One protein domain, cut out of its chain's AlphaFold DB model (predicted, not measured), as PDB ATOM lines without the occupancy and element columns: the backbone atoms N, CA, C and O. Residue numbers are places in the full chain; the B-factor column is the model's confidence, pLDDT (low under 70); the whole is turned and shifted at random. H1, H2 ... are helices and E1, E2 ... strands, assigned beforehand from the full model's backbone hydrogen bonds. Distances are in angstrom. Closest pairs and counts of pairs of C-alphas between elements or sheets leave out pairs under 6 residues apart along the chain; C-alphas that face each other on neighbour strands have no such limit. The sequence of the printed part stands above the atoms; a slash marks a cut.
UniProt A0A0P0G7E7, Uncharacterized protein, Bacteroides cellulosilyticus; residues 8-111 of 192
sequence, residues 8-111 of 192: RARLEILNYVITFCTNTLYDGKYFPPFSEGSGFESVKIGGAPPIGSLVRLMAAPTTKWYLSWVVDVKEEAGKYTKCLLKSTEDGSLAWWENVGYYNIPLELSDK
ATOM      1  N   ARG A   8     -83.986 -58.730 -70.046       92.44
ATOM      2  CA  ARG A   8     -83.274 -59.771 -70.802       92.44
ATOM      3  C   ARG A   8     -82.240 -60.496 -69.951       92.44
ATOM      4  O   ARG A   8     -82.219 -61.722 -69.976       92.44
ATOM      5  N   ALA A   9     -81.449 -59.769 -69.159       93.44
ATOM      6  CA  ALA A   9     -80.508 -60.377 -68.216       93.44
ATOM      7  C   ALA A   9     -81.238 -61.306 -67.242       93.44
ATOM      8  O   ALA A   9     -80.848 -62.457 -67.072       93.44
ATOM      9  N   ARG A  10     -82.350 -60.844 -66.659       93.88
ATOM     10  CA  ARG A  10     -83.184 -61.650 -65.763       93.88
ATOM     11  C   ARG A  10     -83.711 -62.906 -66.446       93.88
ATOM     12  O   ARG A  10     -83.694 -63.963 -65.829       93.88
ATOM     13  N   LEU A  11     -84.161 -62.819 -67.697       94.50
ATOM     14  CA  LEU A  11     -84.596 -63.992 -68.460       94.50
ATOM     15  C   LEU A  11     -83.446 -64.970 -68.732       94.50
ATOM     16  O   LEU A  11     -83.646 -66.169 -68.567       94.50
ATOM     17  N   GLU A  12     -82.250 -64.490 -69.093       93.94
ATOM     18  CA  GLU A  12     -81.067 -65.349 -69.252       93.94
ATOM     19  C   GLU A  12     -80.716 -66.070 -67.945       93.94
ATOM     20  O   GLU A  12     -80.489 -67.282 -67.955       93.94
ATOM     21  N   ILE A  13     -80.726 -65.345 -66.820       94.38
ATOM     22  CA  ILE A  13     -80.473 -65.909 -65.491       94.38
ATOM     23  C   ILE A  13     -81.546 -66.944 -65.142       94.38
ATOM     24  O   ILE A  13     -81.214 -68.059 -64.758       94.38
ATOM     25  N   LEU A  14     -82.833 -66.614 -65.282       92.94
ATOM     26  CA  LEU A  14     -83.925 -67.536 -64.961       92.94
ATOM     27  C   LEU A  14     -83.889 -68.785 -65.838       92.94
ATOM     28  O   LEU A  14     -84.085 -69.881 -65.325       92.94
ATOM     29  N   ASN A  15     -83.590 -68.642 -67.130       91.81
ATOM     30  CA  ASN A  15     -83.416 -69.779 -68.024       91.81
ATOM     31  C   ASN A  15     -82.269 -70.682 -67.552       91.81
ATOM     32  O   ASN A  15     -82.426 -71.901 -67.519       91.81
ATOM     33  N   TYR A  16     -81.144 -70.095 -67.129       90.50
ATOM     34  CA  TYR A  16     -80.046 -70.853 -66.538       90.50
ATOM     35  C   TYR A  16     -80.475 -71.558 -65.247       90.50
ATOM     36  O   TYR A  16     -80.249 -72.754 -65.098       90.50
ATOM     37  N   VAL A  17     -81.140 -70.848 -64.334       89.06
ATOM     38  CA  VAL A  17     -81.605 -71.407 -63.060       89.06
ATOM     39  C   VAL A  17     -82.566 -72.567 -63.298       89.06
ATOM     40  O   VAL A  17     -82.359 -73.641 -62.744       89.06
ATOM     41  N   ILE A  18     -83.570 -72.393 -64.159       86.50
ATOM     42  CA  ILE A  18     -84.531 -73.445 -64.507       86.50
ATOM     43  C   ILE A  18     -83.815 -74.636 -65.138       86.50
ATOM     44  O   ILE A  18     -84.099 -75.767 -64.767       86.50
ATOM     45  N   THR A  19     -82.866 -74.400 -66.040       81.81
ATOM     46  CA  THR A  19     -82.185 -75.483 -66.757       81.81
ATOM     47  C   THR A  19     -81.208 -76.246 -65.865       81.81
ATOM     48  O   THR A  19     -81.191 -77.467 -65.911       81.81
ATOM     49  N   PHE A  20     -80.393 -75.548 -65.068       80.12
ATOM     50  CA  PHE A  20     -79.210 -76.121 -64.408       80.12
ATOM     51  C   PHE A  20     -79.293 -76.162 -62.879       80.12
ATOM     52  O   PHE A  20     -78.617 -76.974 -62.254       80.12
ATOM     53  N   CYS A  21     -80.119 -75.313 -62.261       80.00
ATOM     54  CA  CYS A  21     -80.192 -75.171 -60.803       80.00
ATOM     55  C   CYS A  21     -81.436 -75.818 -60.170       80.00
ATOM     56  O   CYS A  21     -81.564 -75.776 -58.947       80.00
ATOM     57  N   THR A  22     -82.365 -76.380 -60.954       70.06
ATOM     58  CA  THR A  22     -83.616 -76.981 -60.438       70.06
ATOM     59  C   THR A  22     -83.586 -78.504 -60.311       70.06
ATOM     60  O   THR A  22     -84.625 -79.096 -60.034       70.06
ATOM     61  N   ASN A  23     -82.433 -79.155 -60.496       58.88
ATOM     62  CA  ASN A  23     -82.410 -80.606 -60.663       58.88
ATOM     63  C   ASN A  23     -83.113 -81.404 -59.565       58.88
ATOM     64  O   ASN A  23     -82.731 -81.400 -58.394       58.88
ATOM     65  N   THR A  24     -84.069 -82.192 -60.045       51.06
ATOM     66  CA  THR A  24     -84.554 -83.447 -59.492       51.06
ATOM     67  C   THR A  24     -83.414 -84.467 -59.539       51.06
ATOM     68  O   THR A  24     -82.974 -84.873 -60.615       51.06
ATOM     69  N   LEU A  25     -82.914 -84.888 -58.379       50.94
ATOM     70  CA  LEU A  25     -82.029 -86.047 -58.273       50.94
ATOM     71  C   LEU A  25     -82.823 -87.297 -58.693       50.94
ATOM     72  O   LEU A  25     -83.807 -87.632 -58.036       50.94
ATOM     73  N   TYR A  26     -82.405 -88.004 -59.745       44.12
ATOM     74  CA  TYR A  26     -82.817 -89.396 -59.951       44.12
ATOM     75  C   TYR A  26     -81.696 -90.280 -59.402       44.12
ATOM     76  O   TYR A  26     -80.582 -90.261 -59.920       44.12
ATOM     77  N   ASP A  27     -81.970 -90.989 -58.306       51.62
ATOM     78  CA  ASP A  27     -81.016 -91.908 -57.662       51.62
ATOM     79  C   ASP A  27     -79.679 -91.255 -57.227       51.62
ATOM     80  O   ASP A  27     -78.604 -91.847 -57.306       51.62
ATOM     81  N   GLY A  28     -79.722 -89.981 -56.808       58.06
ATOM     82  CA  GLY A  28     -78.559 -89.269 -56.253       58.06
ATOM     83  C   GLY A  28     -77.448 -88.916 -57.254       58.06
ATOM     84  O   GLY A  28     -76.399 -88.425 -56.838       58.06
ATOM     85  N   LYS A  29     -77.652 -89.138 -58.559       57.66
ATOM     86  CA  LYS A  29     -76.661 -88.851 -59.608       57.66
ATOM     87  C   LYS A  29     -77.038 -87.605 -60.407       57.66
ATOM     88  O   LYS A  29     -78.185 -87.438 -60.819       57.66
ATOM     89  N   TYR A  30     -76.050 -86.751 -60.670       58.03
ATOM     90  CA  TYR A  30     -76.181 -85.649 -61.621       58.03
ATOM     91  C   TYR A  30     -76.287 -86.219 -63.042       58.03
ATOM     92  O   TYR A  30     -75.400 -86.945 -63.492       58.03
ATOM     93  N   PHE A  31     -77.372 -85.915 -63.751       55.44
ATOM     94  CA  PHE A  31     -77.486 -86.247 -65.172       55.44
ATOM     95  C   PHE A  31     -76.710 -85.222 -66.018       55.44
ATOM     96  O   PHE A  31     -76.653 -84.059 -65.646       55.44
ATOM     97  N   PRO A  32     -76.119 -85.565 -67.170       53.12
ATOM     98  CA  PRO A  32     -75.604 -84.546 -68.082       53.12
ATOM     99  C   PRO A  32     -76.728 -83.586 -68.516       53.12
ATOM    100  O   PRO A  32     -77.844 -84.050 -68.765       53.12
ATOM    101  N   PRO A  33     -76.470 -82.271 -68.637       56.28
ATOM    102  CA  PRO A  33     -75.162 -81.603 -68.618       56.28
ATOM    103  C   PRO A  33     -74.668 -81.157 -67.224       56.28
ATOM    104  O   PRO A  33     -73.780 -80.314 -67.137       56.28
ATOM    105  N   PHE A  34     -75.248 -81.660 -66.136       61.84
ATOM    106  CA  PHE A  34     -75.030 -81.156 -64.780       61.84
ATOM    107  C   PHE A  34     -73.733 -81.694 -64.166       61.84
ATOM    108  O   PHE A  34     -73.506 -82.902 -64.122       61.84
ATOM    109  N   SER A  35     -72.892 -80.791 -63.666       61.25
ATOM    110  CA  SER A  35     -71.717 -81.110 -62.849       61.25
ATOM    111  C   SER A  35     -71.832 -80.472 -61.466       61.25
ATOM    112  O   SER A  35     -72.594 -79.523 -61.268       61.25
ATOM    113  N   GLU A  36     -71.025 -80.939 -60.517       64.12
ATOM    114  CA  GLU A  36     -70.764 -80.195 -59.282       64.12
ATOM    115  C   GLU A  36     -70.400 -78.730 -59.613       64.12
ATOM    116  O   GLU A  36     -69.765 -78.458 -60.639       64.12
ATOM    117  N   GLY A  37     -70.909 -77.779 -58.824       67.88
ATOM    118  CA  GLY A  37     -70.737 -76.340 -59.069       67.88
ATOM    119  C   GLY A  37     -71.612 -75.734 -60.181       67.88
ATOM    120  O   GLY A  37     -71.419 -74.575 -60.536       67.88
ATOM    121  N   SER A  38     -72.585 -76.468 -60.744       71.12
ATOM    122  CA  SER A  38     -73.510 -75.943 -61.780       71.12
ATOM    123  C   SER A  38     -74.676 -75.105 -61.232       71.12
ATOM    124  O   SER A  38     -75.566 -74.712 -61.988       71.12
ATOM    125  N   GLY A  39     -74.727 -74.869 -59.921       81.25
ATOM    126  CA  GLY A  39     -75.873 -74.245 -59.271       81.25
ATOM    127  C   GLY A  39     -75.518 -73.447 -58.027       81.25
ATOM    128  O   GLY A  39     -74.374 -73.056 -57.821       81.25
ATOM    129  N   PHE A  40     -76.539 -73.164 -57.222       86.31
ATOM    130  CA  PHE A  40     -76.397 -72.378 -56.001       86.31
ATOM    131  C   PHE A  40     -75.754 -73.195 -54.878       86.31
ATOM    132  O   PHE A  40     -76.295 -74.220 -54.464       86.31
ATOM    133  N   GLU A  41     -74.657 -72.687 -54.331       86.00
ATOM    134  CA  GLU A  41     -73.935 -73.257 -53.196       86.00
ATOM    135  C   GLU A  41     -74.354 -72.579 -51.892       86.00
ATOM    136  O   GLU A  41     -74.739 -71.407 -51.876       86.00
ATOM    137  N   SER A  42     -74.335 -73.325 -50.785       80.69
ATOM    138  CA  SER A  42     -74.684 -72.766 -49.477       80.69
ATOM    139  C   SER A  42     -73.566 -71.867 -48.981       80.69
ATOM    140  O   SER A  42     -72.430 -72.313 -48.835       80.69
ATOM    141  N   VAL A  43     -73.908 -70.640 -48.597       82.00
ATOM    142  CA  VAL A  43     -73.002 -69.831 -47.785       82.00
ATOM    143  C   VAL A  43     -72.970 -70.426 -46.376       82.00
ATOM    144  O   VAL A  43     -73.994 -70.880 -45.854       82.00
ATOM    145  N   LYS A  44     -71.784 -70.473 -45.759       75.62
ATOM    146  CA  LYS A  44     -71.626 -70.929 -44.371       75.62
ATOM    147  C   LYS A  44     -72.511 -70.086 -43.447       75.62
ATOM    148  O   LYS A  44     -72.623 -68.877 -43.632       75.62
ATOM    149  N   ILE A  45     -73.099 -70.702 -42.421       64.81
ATOM    150  CA  ILE A  45     -73.869 -69.980 -41.398       64.81
ATOM    151  C   ILE A  45     -72.992 -68.875 -40.784       64.81
ATOM    152  O   ILE A  45     -71.894 -69.152 -40.301       64.81
ATOM    153  N   GLY A  46     -73.481 -67.632 -40.827       64.06
ATOM    154  CA  GLY A  46     -72.761 -66.442 -40.357       64.06
ATOM    155  C   GLY A  46     -71.691 -65.904 -41.317       64.06
ATOM    156  O   GLY A  46     -71.041 -64.922 -40.986       64.06
ATOM    157  N   GLY A  47     -71.498 -66.526 -42.482       76.50
ATOM    158  CA  GLY A  47     -70.605 -66.040 -43.532       76.50
ATOM    159  C   GLY A  47     -71.305 -65.111 -44.524       76.50
ATOM    160  O   GLY A  47     -72.533 -65.108 -44.639       76.50
ATOM    161  N   ALA A  48     -70.506 -64.347 -45.265       87.06
ATOM    162  CA  ALA A  48     -70.973 -63.527 -46.374       87.06
ATOM    163  C   ALA A  48     -70.765 -64.232 -47.728       87.06
ATOM    164  O   ALA A  48     -69.723 -64.860 -47.936       87.06
ATOM    165  N   PRO A  49     -71.709 -64.113 -48.679       91.12
ATOM    166  CA  PRO A  49     -71.436 -64.457 -50.069       91.12
ATOM    167  C   PRO A  49     -70.354 -63.527 -50.656       91.12
ATOM    168  O   PRO A  49     -70.282 -62.355 -50.273       91.12
ATOM    169  N   PRO A  50     -69.547 -63.989 -51.629       92.38
ATOM    170  CA  PRO A  50     -68.570 -63.137 -52.302       92.38
ATOM    171  C   PRO A  50     -69.221 -61.929 -52.992       92.38
ATOM    172  O   PRO A  50     -70.278 -62.056 -53.623       92.38
ATOM    173  N   ILE A  51     -68.571 -60.763 -52.935       94.69
ATOM    174  CA  ILE A  51     -69.004 -59.573 -53.684       94.69
ATOM    175  C   ILE A  51     -69.008 -59.889 -55.185       94.69
ATOM    176  O   ILE A  51     -68.091 -60.513 -55.710       94.69
ATOM    177  N   GLY A  52     -70.058 -59.456 -55.880       92.31
ATOM    178  CA  GLY A  52     -70.258 -59.695 -57.306       92.31
ATOM    179  C   GLY A  52     -70.932 -61.024 -57.644       92.31
ATOM    180  O   GLY A  52     -71.243 -61.235 -58.819       92.31
ATOM    181  N   SER A  53     -71.186 -61.886 -56.653       92.56
ATOM    182  CA  SER A  53     -71.905 -63.147 -56.847       92.56
ATOM    183  C   SER A  53     -73.411 -62.929 -56.998       92.56
ATOM    184  O   SER A  53     -73.992 -61.979 -56.461       92.56
ATOM    185  N   LEU A  54     -74.045 -63.820 -57.763       95.19
ATOM    186  CA  LEU A  54     -75.498 -63.907 -57.854       95.19
ATOM    187  C   LEU A  54     -75.998 -64.745 -56.681       95.19
ATOM    188  O   LEU A  54     -75.615 -65.908 -56.557       95.19
ATOM    189  N   VAL A  55     -76.875 -64.184 -55.855       93.75
ATOM    190  CA  VAL A  55     -77.435 -64.860 -54.686       93.75
ATOM    191  C   VAL A  55     -78.929 -65.091 -54.818       93.75
ATOM    192  O   VAL A  55     -79.657 -64.254 -55.358       93.75
ATOM    193  N   ARG A  56     -79.382 -66.210 -54.249       91.75
ATOM    194  CA  ARG A  56     -80.772 -66.393 -53.846       91.75
ATOM    195  C   ARG A  56     -80.909 -66.291 -52.330       91.75
ATOM    196  O   ARG A  56     -80.071 -66.817 -51.593       91.75
ATOM    197  N   LEU A  57     -81.973 -65.640 -51.876       91.25
ATOM    198  CA  LEU A  57     -82.254 -65.497 -50.447       91.25
ATOM    199  C   LEU A  57     -82.965 -66.733 -49.888       91.25
ATOM    200  O   LEU A  57     -83.871 -67.291 -50.510       91.25
ATOM    201  N   MET A  58     -82.570 -67.136 -48.685       86.38
ATOM    202  CA  MET A  58     -83.212 -68.164 -47.870       86.38
ATOM    203  C   MET A  58     -83.848 -67.516 -46.639       86.38
ATOM    204  O   MET A  58     -83.293 -66.568 -46.085       86.38
ATOM    205  N   ALA A  59     -84.989 -68.052 -46.196       84.25
ATOM    206  CA  ALA A  59     -85.740 -67.532 -45.049       84.25
ATOM    207  C   ALA A  59     -86.132 -66.044 -45.192       84.25
ATOM    208  O   ALA A  59     -86.286 -65.332 -44.204       84.25
ATOM    209  N   ALA A  60     -86.319 -65.586 -46.433       86.31
ATOM    210  CA  ALA A  60     -86.791 -64.250 -46.774       86.31
ATOM    211  C   ALA A  60     -88.142 -64.334 -47.510       86.31
ATOM    212  O   ALA A  60     -88.382 -65.315 -48.224       86.31
ATOM    213  N   PRO A  61     -89.018 -63.319 -47.398       84.62
ATOM    214  CA  PRO A  61     -90.244 -63.256 -48.186       84.62
ATOM    215  C   PRO A  61     -89.954 -63.230 -49.692       84.62
ATOM    216  O   PRO A  61     -88.974 -62.626 -50.142       84.62
ATOM    217  N   THR A  62     -90.842 -63.828 -50.489       87.38
ATOM    218  CA  THR A  62     -90.763 -63.769 -51.954       87.38
ATOM    219  C   THR A  62     -90.985 -62.335 -52.428       87.38
ATOM    220  O   THR A  62     -92.101 -61.829 -52.464       87.38
ATOM    221  N   THR A  63     -89.892 -61.664 -52.773       91.50
ATOM    222  CA  THR A  63     -89.863 -60.273 -53.235       91.50
ATOM    223  C   THR A  63     -88.892 -60.152 -54.407       91.50
ATOM    224  O   THR A  63     -88.151 -61.091 -54.702       91.50
ATOM    225  N   LYS A  64     -88.815 -58.973 -55.036       92.50
ATOM    226  CA  LYS A  64     -87.825 -58.675 -56.090       92.50
ATOM    227  C   LYS A  64     -86.359 -58.891 -55.678       92.50
ATOM    228  O   LYS A  64     -85.474 -58.904 -56.528       92.50
ATOM    229  N   TRP A  65     -86.090 -59.037 -54.381       94.62
ATOM    230  CA  TRP A  65     -84.759 -59.271 -53.823       94.62
ATOM    231  C   TRP A  65     -84.374 -60.747 -53.776       94.62
ATOM    232  O   TRP A  65     -83.205 -61.049 -53.541       94.62
ATOM    233  N   TYR A  66     -85.328 -61.654 -54.022       91.94
ATOM    234  CA  TYR A  66     -85.110 -63.099 -53.959       91.94
ATOM    235  C   TYR A  66     -83.926 -63.550 -54.810       91.94
ATOM    236  O   TYR A  66     -83.230 -64.473 -54.410       91.94
ATOM    237  N   LEU A  67     -83.689 -62.882 -55.940       94.19
ATOM    238  CA  LEU A  67     -82.546 -63.097 -56.814       94.19
ATOM    239  C   LEU A  67     -81.828 -61.763 -57.042       94.19
ATOM    240  O   LEU A  67     -82.377 -60.859 -57.685       94.19
ATOM    241  N   SER A  68     -80.618 -61.639 -56.505       96.06
ATOM    242  CA  SER A  68     -79.895 -60.367 -56.439       96.06
ATOM    243  C   SER A  68     -78.392 -60.542 -56.621       96.06
ATOM    244  O   SER A  68     -77.843 -61.601 -56.339       96.06
ATOM    245  N   TRP A  69     -77.712 -59.483 -57.045       96.88
ATOM    246  CA  TRP A  69     -76.253 -59.404 -57.024       96.88
ATOM    247  C   TRP A  69     -75.767 -58.828 -55.699       96.88
ATOM    248  O   TRP A  69     -76.321 -57.835 -55.223       96.88
ATOM    249  N   VAL A  70     -74.714 -59.408 -55.131       95.94
ATOM    250  CA  VAL A  70     -74.032 -58.847 -53.958       95.94
ATOM    251  C   VAL A  70     -73.155 -57.687 -54.410       95.94
ATOM    252  O   VAL A  70     -72.281 -57.860 -55.257       95.94
ATOM    253  N   VAL A  71     -73.389 -56.501 -53.860       96.56
ATOM    254  CA  VAL A  71     -72.641 -55.280 -54.195       96.56
ATOM    255  C   VAL A  71     -71.625 -54.942 -53.115       96.56
ATOM    256  O   VAL A  71     -70.525 -54.508 -53.435       96.56
ATOM    257  N   ASP A  72     -71.992 -55.139 -51.851       96.88
ATOM    258  CA  ASP A  72     -71.160 -54.798 -50.700       96.88
ATOM    259  C   ASP A  72     -71.545 -55.659 -49.489       96.88
ATOM    260  O   ASP A  72     -72.663 -56.183 -49.422       96.88
ATOM    261  N   VAL A  73     -70.630 -55.797 -48.533       95.12
ATOM    262  CA  VAL A  73     -70.790 -56.612 -47.324       95.12
ATOM    263  C   VAL A  73     -70.265 -55.835 -46.121       95.12
ATOM    264  O   VAL A  73     -69.164 -55.292 -46.143       95.12
ATOM    265  N   LYS A  74     -71.042 -55.820 -45.036       93.75
ATOM    266  CA  LYS A  74     -70.634 -55.273 -43.739       93.75
ATOM    267  C   LYS A  74     -70.727 -56.349 -42.672       93.75
ATOM    268  O   LYS A  74     -71.809 -56.874 -42.406       93.75
ATOM    269  N   GLU A  75     -69.591 -56.629 -42.047       89.19
ATOM    270  CA  GLU A  75     -69.465 -57.554 -40.926       89.19
ATOM    271  C   GLU A  75     -69.172 -56.763 -39.649       89.19
ATOM    272  O   GLU A  75     -68.243 -55.958 -39.597       89.19
ATOM    273  N   GLU A  76     -69.983 -56.976 -38.614       85.19
ATOM    274  CA  GLU A  76     -69.810 -56.360 -37.299       85.19
ATOM    275  C   GLU A  76     -69.878 -57.453 -36.227       85.19
ATOM    276  O   GLU A  76     -70.794 -58.279 -36.223       85.19
ATOM    277  N   ALA A  77     -68.916 -57.460 -35.302       81.31
ATOM    278  CA  ALA A  77     -68.855 -58.461 -34.242       81.31
ATOM    279  C   ALA A  77     -70.144 -58.460 -33.400       81.31
ATOM    280  O   ALA A  77     -70.593 -57.417 -32.923       81.31
ATOM    281  N   GLY A  78     -70.738 -59.642 -33.213       80.31
ATOM    282  CA  GLY A  78     -71.977 -59.807 -32.447       80.31
ATOM    283  C   GLY A  78     -73.253 -59.346 -33.163       80.31
ATOM    284  O   GLY A  78     -74.313 -59.344 -32.539       80.31
ATOM    285  N   LYS A  79     -73.186 -58.974 -34.448       84.75
ATOM    286  CA  LYS A  79     -74.352 -58.640 -35.281       84.75
ATOM    287  C   LYS A  79     -74.441 -59.553 -36.500       84.75
ATOM    288  O   LYS A  79     -73.484 -60.231 -36.862       84.75
ATOM    289  N   TYR A  80     -75.607 -59.559 -37.141       86.06
ATOM    290  CA  TYR A  80     -75.779 -60.234 -38.422       86.06
ATOM    291  C   TYR A  80     -74.993 -59.516 -39.521       86.06
ATOM    292  O   TYR A  80     -75.005 -58.287 -39.606       86.06
ATOM    293  N   THR A  81     -74.363 -60.295 -40.397       90.06
ATOM    294  CA  THR A  81     -73.751 -59.791 -41.627       90.06
ATOM    295  C   THR A  81     -74.796 -59.088 -42.489       90.06
ATOM    296  O   THR A  81     -75.852 -59.655 -42.791       90.06
ATOM    297  N   LYS A  82     -74.490 -57.859 -42.912       93.19
ATOM    298  CA  LYS A  82     -75.341 -57.072 -43.809       93.19
ATOM    299  C   LYS A  82     -74.800 -57.149 -45.226       93.19
ATOM    300  O   LYS A  82     -73.627 -56.867 -45.441       93.19
ATOM    301  N   CYS A  83     -75.653 -57.459 -46.192       94.88
ATOM    302  CA  CYS A  83     -75.292 -57.448 -47.608       94.88
ATOM    303  C   CYS A  83     -76.075 -56.357 -48.338       94.88
ATOM    304  O   CYS A  83     -77.296 -56.270 -48.206       94.88
ATOM    305  N   LEU A  84     -75.388 -55.531 -49.125       97.25
ATOM    306  CA  LEU A  84     -76.024 -54.639 -50.086       97.25
ATOM    307  C   LEU A  84     -76.347 -55.451 -51.333       97.25
ATOM    308  O   LEU A  84     -75.450 -55.940 -52.018       97.25
ATOM    309  N   LEU A  85     -77.633 -55.586 -51.625       96.44
ATOM    310  CA  LEU A  85     -78.126 -56.372 -52.743       96.44
ATOM    311  C   LEU A  85     -78.612 -55.460 -53.860       96.44
ATOM    312  O   LEU A  85     -79.272 -54.458 -53.591       96.44
ATOM    313  N   LYS A  86     -78.327 -55.840 -55.108       96.50
ATOM    314  CA  LYS A  86     -78.921 -55.264 -56.318       96.50
ATOM    315  C   LYS A  86     -79.928 -56.239 -56.915       96.50
ATOM    316  O   LYS A  86     -79.530 -57.311 -57.370       96.50
ATOM    317  N   SER A  87     -81.206 -55.868 -56.951       94.94
ATOM    318  CA  SER A  87     -82.250 -56.718 -57.535       94.94
ATOM    319  C   SER A  87     -81.980 -56.980 -59.019       94.94
ATOM    320  O   SER A  87     -81.697 -56.054 -59.782       94.94
ATOM    321  N   THR A  88     -82.111 -58.237 -59.446       94.75
ATOM    322  CA  THR A  88     -82.070 -58.603 -60.877       94.75
ATOM    323  C   THR A  88     -83.306 -58.145 -61.657       94.75
ATOM    324  O   THR A  88     -83.308 -58.207 -62.882       94.75
ATOM    325  N   GLU A  89     -84.361 -57.694 -60.975       91.88
ATOM    326  CA  GLU A  89     -85.621 -57.289 -61.601       91.88
ATOM    327  C   GLU A  89     -85.601 -55.843 -62.084       91.88
ATOM    328  O   GLU A  89     -85.942 -55.571 -63.234       91.88
ATOM    329  N   ASP A  90     -85.159 -54.926 -61.227       91.19
ATOM    330  CA  ASP A  90     -85.202 -53.484 -61.493       91.19
ATOM    331  C   ASP A  90     -83.877 -52.761 -61.197       91.19
ATOM    332  O   ASP A  90     -83.781 -51.545 -61.356       91.19
ATOM    333  N   GLY A  91     -82.845 -53.484 -60.751       91.94
ATOM    334  CA  GLY A  91     -81.544 -52.911 -60.413       91.94
ATOM    335  C   GLY A  91     -81.524 -52.045 -59.153       91.94
ATOM    336  O   GLY A  91     -80.497 -51.419 -58.884       91.94
ATOM    337  N   SER A  92     -82.614 -51.992 -58.381       94.19
ATOM    338  CA  SER A  92     -82.655 -51.262 -57.112       94.19
ATOM    339  C   SER A  92     -81.683 -51.847 -56.086       94.19
ATOM    340  O   SER A  92     -81.336 -53.026 -56.159       94.19
ATOM    341  N   LEU A  93     -81.248 -51.016 -55.131       96.19
ATOM    342  CA  LEU A  93     -80.291 -51.375 -54.080       96.19
ATOM    343  C   LEU A  93     -80.946 -51.362 -52.693       96.19
ATOM    344  O   LEU A  93     -81.655 -50.411 -52.363       96.19
ATOM    345  N   ALA A  94     -80.688 -52.384 -51.876       96.00
ATOM    346  CA  ALA A  94     -81.126 -52.431 -50.480       96.00
ATOM    347  C   ALA A  94     -80.167 -53.245 -49.607       96.00
ATOM    348  O   ALA A  94     -79.606 -54.245 -50.052       96.00
ATOM    349  N   TRP A  95     -80.011 -52.826 -48.349       95.94
ATOM    350  CA  TRP A  95     -79.296 -53.600 -47.336       95.94
ATOM    351  C   TRP A  95     -80.205 -54.685 -46.758       95.94
ATOM    352  O   TRP A  95     -81.332 -54.395 -46.360       95.94
ATOM    353  N   TRP A  96     -79.692 -55.911 -46.690       93.69
ATOM    354  CA  TRP A  96     -80.362 -57.078 -46.125       93.69
ATOM    355  C   TRP A  96     -79.531 -57.681 -44.995       93.69
ATOM    356  O   TRP A  96     -78.309 -57.775 -45.097       93.69
ATOM    357  N   GLU A  97     -80.200 -58.097 -43.923       91.69
ATOM    358  CA  GLU A  97     -79.608 -58.772 -42.766       91.69
ATOM    359  C   GLU A  97     -80.570 -59.838 -42.227       91.69
ATOM    360  O   GLU A  97     -81.749 -59.834 -42.581       91.69
ATOM    361  N   ASN A  98     -80.073 -60.745 -41.378       89.75
ATOM    362  CA  ASN A  98     -80.858 -61.841 -40.790       89.75
ATOM    363  C   ASN A  98     -81.586 -62.721 -41.837       89.75
ATOM    364  O   ASN A  98     -82.746 -63.093 -41.673       89.75
ATOM    365  N   VAL A  99     -80.892 -63.041 -42.932       89.44
ATOM    366  CA  VAL A  99     -81.354 -63.950 -43.992       89.44
ATOM    367  C   VAL A  99     -80.232 -64.912 -44.369       89.44
ATOM    368  O   VAL A  99     -79.052 -64.604 -44.184       89.44
ATOM    369  N   GLY A 100     -80.587 -66.086 -44.890       88.31
ATOM    370  CA  GLY A 100     -79.608 -67.016 -45.450       88.31
ATOM    371  C   GLY A 100     -79.307 -66.690 -46.912       88.31
ATOM    372  O   GLY A 100     -80.162 -66.168 -47.629       88.31
ATOM    373  N   TYR A 101     -78.107 -67.040 -47.368       90.50
ATOM    374  CA  TYR A 101     -77.675 -66.828 -48.746       90.50
ATOM    375  C   TYR A 101     -77.254 -68.154 -49.374       90.50
ATOM    376  O   TYR A 101     -76.526 -68.939 -48.766       90.50
ATOM    377  N   TYR A 102     -77.675 -68.374 -50.615       89.38
ATOM    378  CA  TYR A 102     -76.986 -69.297 -51.507       89.38
ATOM    379  C   TYR A 102     -76.448 -68.517 -52.698       89.38
ATOM    380  O   TYR A 102     -77.177 -67.682 -53.233       89.38
ATOM    381  N   ASN A 103     -75.227 -68.795 -53.143       91.06
ATOM    382  CA  ASN A 103     -74.592 -68.060 -54.234       91.06
ATOM    383  C   ASN A 103     -74.225 -68.969 -55.408       91.06
ATOM    384  O   ASN A 103     -73.880 -70.131 -55.231       91.06
ATOM    385  N   ILE A 104     -74.270 -68.418 -56.616       89.94
ATOM    386  CA  ILE A 104     -73.552 -68.979 -57.759       89.94
ATOM    387  C   ILE A 104     -72.055 -68.663 -57.574       89.94
ATOM    388  O   ILE A 104     -71.736 -67.519 -57.220       89.94
ATOM    389  N   PRO A 105     -71.137 -69.621 -57.800       88.12
ATOM    390  CA  PRO A 105     -69.698 -69.357 -57.812       88.12
ATOM    391  C   PRO A 105     -69.321 -68.239 -58.789       88.12
ATOM    392  O   PRO A 105     -69.895 -68.135 -59.881       88.12
ATOM    393  N   LEU A 106     -68.352 -67.398 -58.420       89.19
ATOM    394  CA  LEU A 106     -67.952 -66.257 -59.251       89.19
ATOM    395  C   LEU A 106     -67.463 -66.725 -60.621       89.19
ATOM    396  O   LEU A 106     -67.946 -66.233 -61.639       89.19
ATOM    397  N   GLU A 107     -66.643 -67.773 -60.641       86.94
ATOM    398  CA  GLU A 107     -66.067 -68.399 -61.830       86.94
ATOM    399  C   GLU A 107     -67.140 -68.901 -62.798       86.94
ATOM    400  O   GLU A 107     -66.923 -68.963 -64.010       86.94
ATOM    401  N   LEU A 108     -68.306 -69.287 -62.272       85.94
ATOM    402  CA  LEU A 108     -69.447 -69.667 -63.087       85.94
ATOM    403  C   LEU A 108     -70.159 -68.426 -63.627       85.94
ATOM    404  O   LEU A 108     -70.394 -68.336 -64.832       85.94
ATOM    405  N   SER A 109     -70.470 -67.458 -62.765       85.56
ATOM    406  CA  SER A 109     -71.158 -66.228 -63.172       85.56
ATOM    407  C   SER A 109     -70.351 -65.388 -64.175       85.56
ATOM    408  O   SER A 109     -70.927 -64.791 -65.085       85.56
ATOM    409  N   ASP A 110     -69.020 -65.419 -64.094       86.25
ATOM    410  CA  ASP A 110     -68.105 -64.689 -64.976       86.25
ATOM    411  C   ASP A 110     -68.055 -65.266 -66.398       86.25
ATOM    412  O   ASP A 110     -67.667 -64.577 -67.342       86.25
ATOM    413  N   LYS A 111     -68.543 -66.497 -66.604       85.81
ATOM    414  CA  LYS A 111     -68.784 -67.048 -67.952       85.81
ATOM    415  C   LYS A 111     -69.981 -66.373 -68.636       85.81
ATOM    416  O   LYS A 111     -70.100 -66.424 -69.868       85.81
TER     417      LYS A 111
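What this domain is: This is residues 8 to 111 of the 192 residues of an uncharacterized protein of Bacteroides cellulosilyticus (UniProt A0A0P0G7E7). A strongly twisted, curled sheet of five strands, E4, E3, E2, E1 and E5 from edge to edge, makes the body, with E2 bending partway along it. H1 stands beside the sheet and only grazes it, short H2 follows E5, and a long loop from H1 to E1 swings away, with residues 24 to 30 sticking out, before it comes back to pair briefly with E5. The printed part has 104 residues, with two named helices and five named strands in the order H1 E1 E2 E3 E4 E5 H2; the sheet is antiparallel throughout. The class is mixed, helices and strands, with under half of the residues in named elements. The whole is compact, with a radius of gyration of the C-alphas of 14.2 A and spans of 42 by 31 by 26 A.

How they stand to each other: In the sheet, E1, residues 54 to 58, and E5, residues 100 to 103, are antiparallel at 152 degrees, with N 56 and O 102 2.8 A apart, within hydrogen-bond range. E2, residues 67 to 74, is the antiparallel neighbour of E1, with N 55 and O 68 at 2.8 A, and it bends by 69 degrees at residue 71. E3, residues 82 to 87, is antiparallel to E2 at 148 degrees, with N 71 and O 84 at 2.8 A. E4, residues 93 to 96, is antiparallel to E3 at 144 degrees, with N 85 and O 94 at 2.9 A. E1 to E4 form a meander, each strand the antiparallel neighbour of the one before, and its successive pairs are hairpins. The edge strands E4 and E5 are apart. Outside the named strands, residues 41 to 42 pair antiparallel with residues 102 to 103 of E5. H1, residues 8 to 21, only grazes the sheet, with its residues 10 to 14. H2, residues 106 to 109, is only just not on the sheet, with 4 pairs of C-alphas within 10 A; the closest C-alphas of E1 and H2 are those of Leu 54 and Ser 109, 7.2 A apart. H1 and H2 are apart. Every O i to N i+4 pair in H1 is within hydrogen-bond range, and H2 is too short for such a pair.

Where its parts are: E2 is 19.3 A from first to last C-alpha, E3 15.4 A and E1 13.3 A; E5 and E4 are shorter. H1 measures 18.6 A and begins at C-alpha 8, (-83.274, -59.771, -70.802). E1 begins at C-alpha 54, (-75.498, -63.907, -57.854). H2, four residues, ends at C-alpha 109, (-71.158, -66.228, -63.172).

The domain as a whole: The two C-alphas farthest apart, those of Pro 32 and Gly 78, are 43.5 A apart. The printed part has no cut. The link from H1 to E1, 32 residues, is long. E3 to E4, E4 to E5 and E5 to H2 are tight links. The mean pLDDT of the printed part is 84.4, with residues 23 to 37 and 45 to 46 under 70.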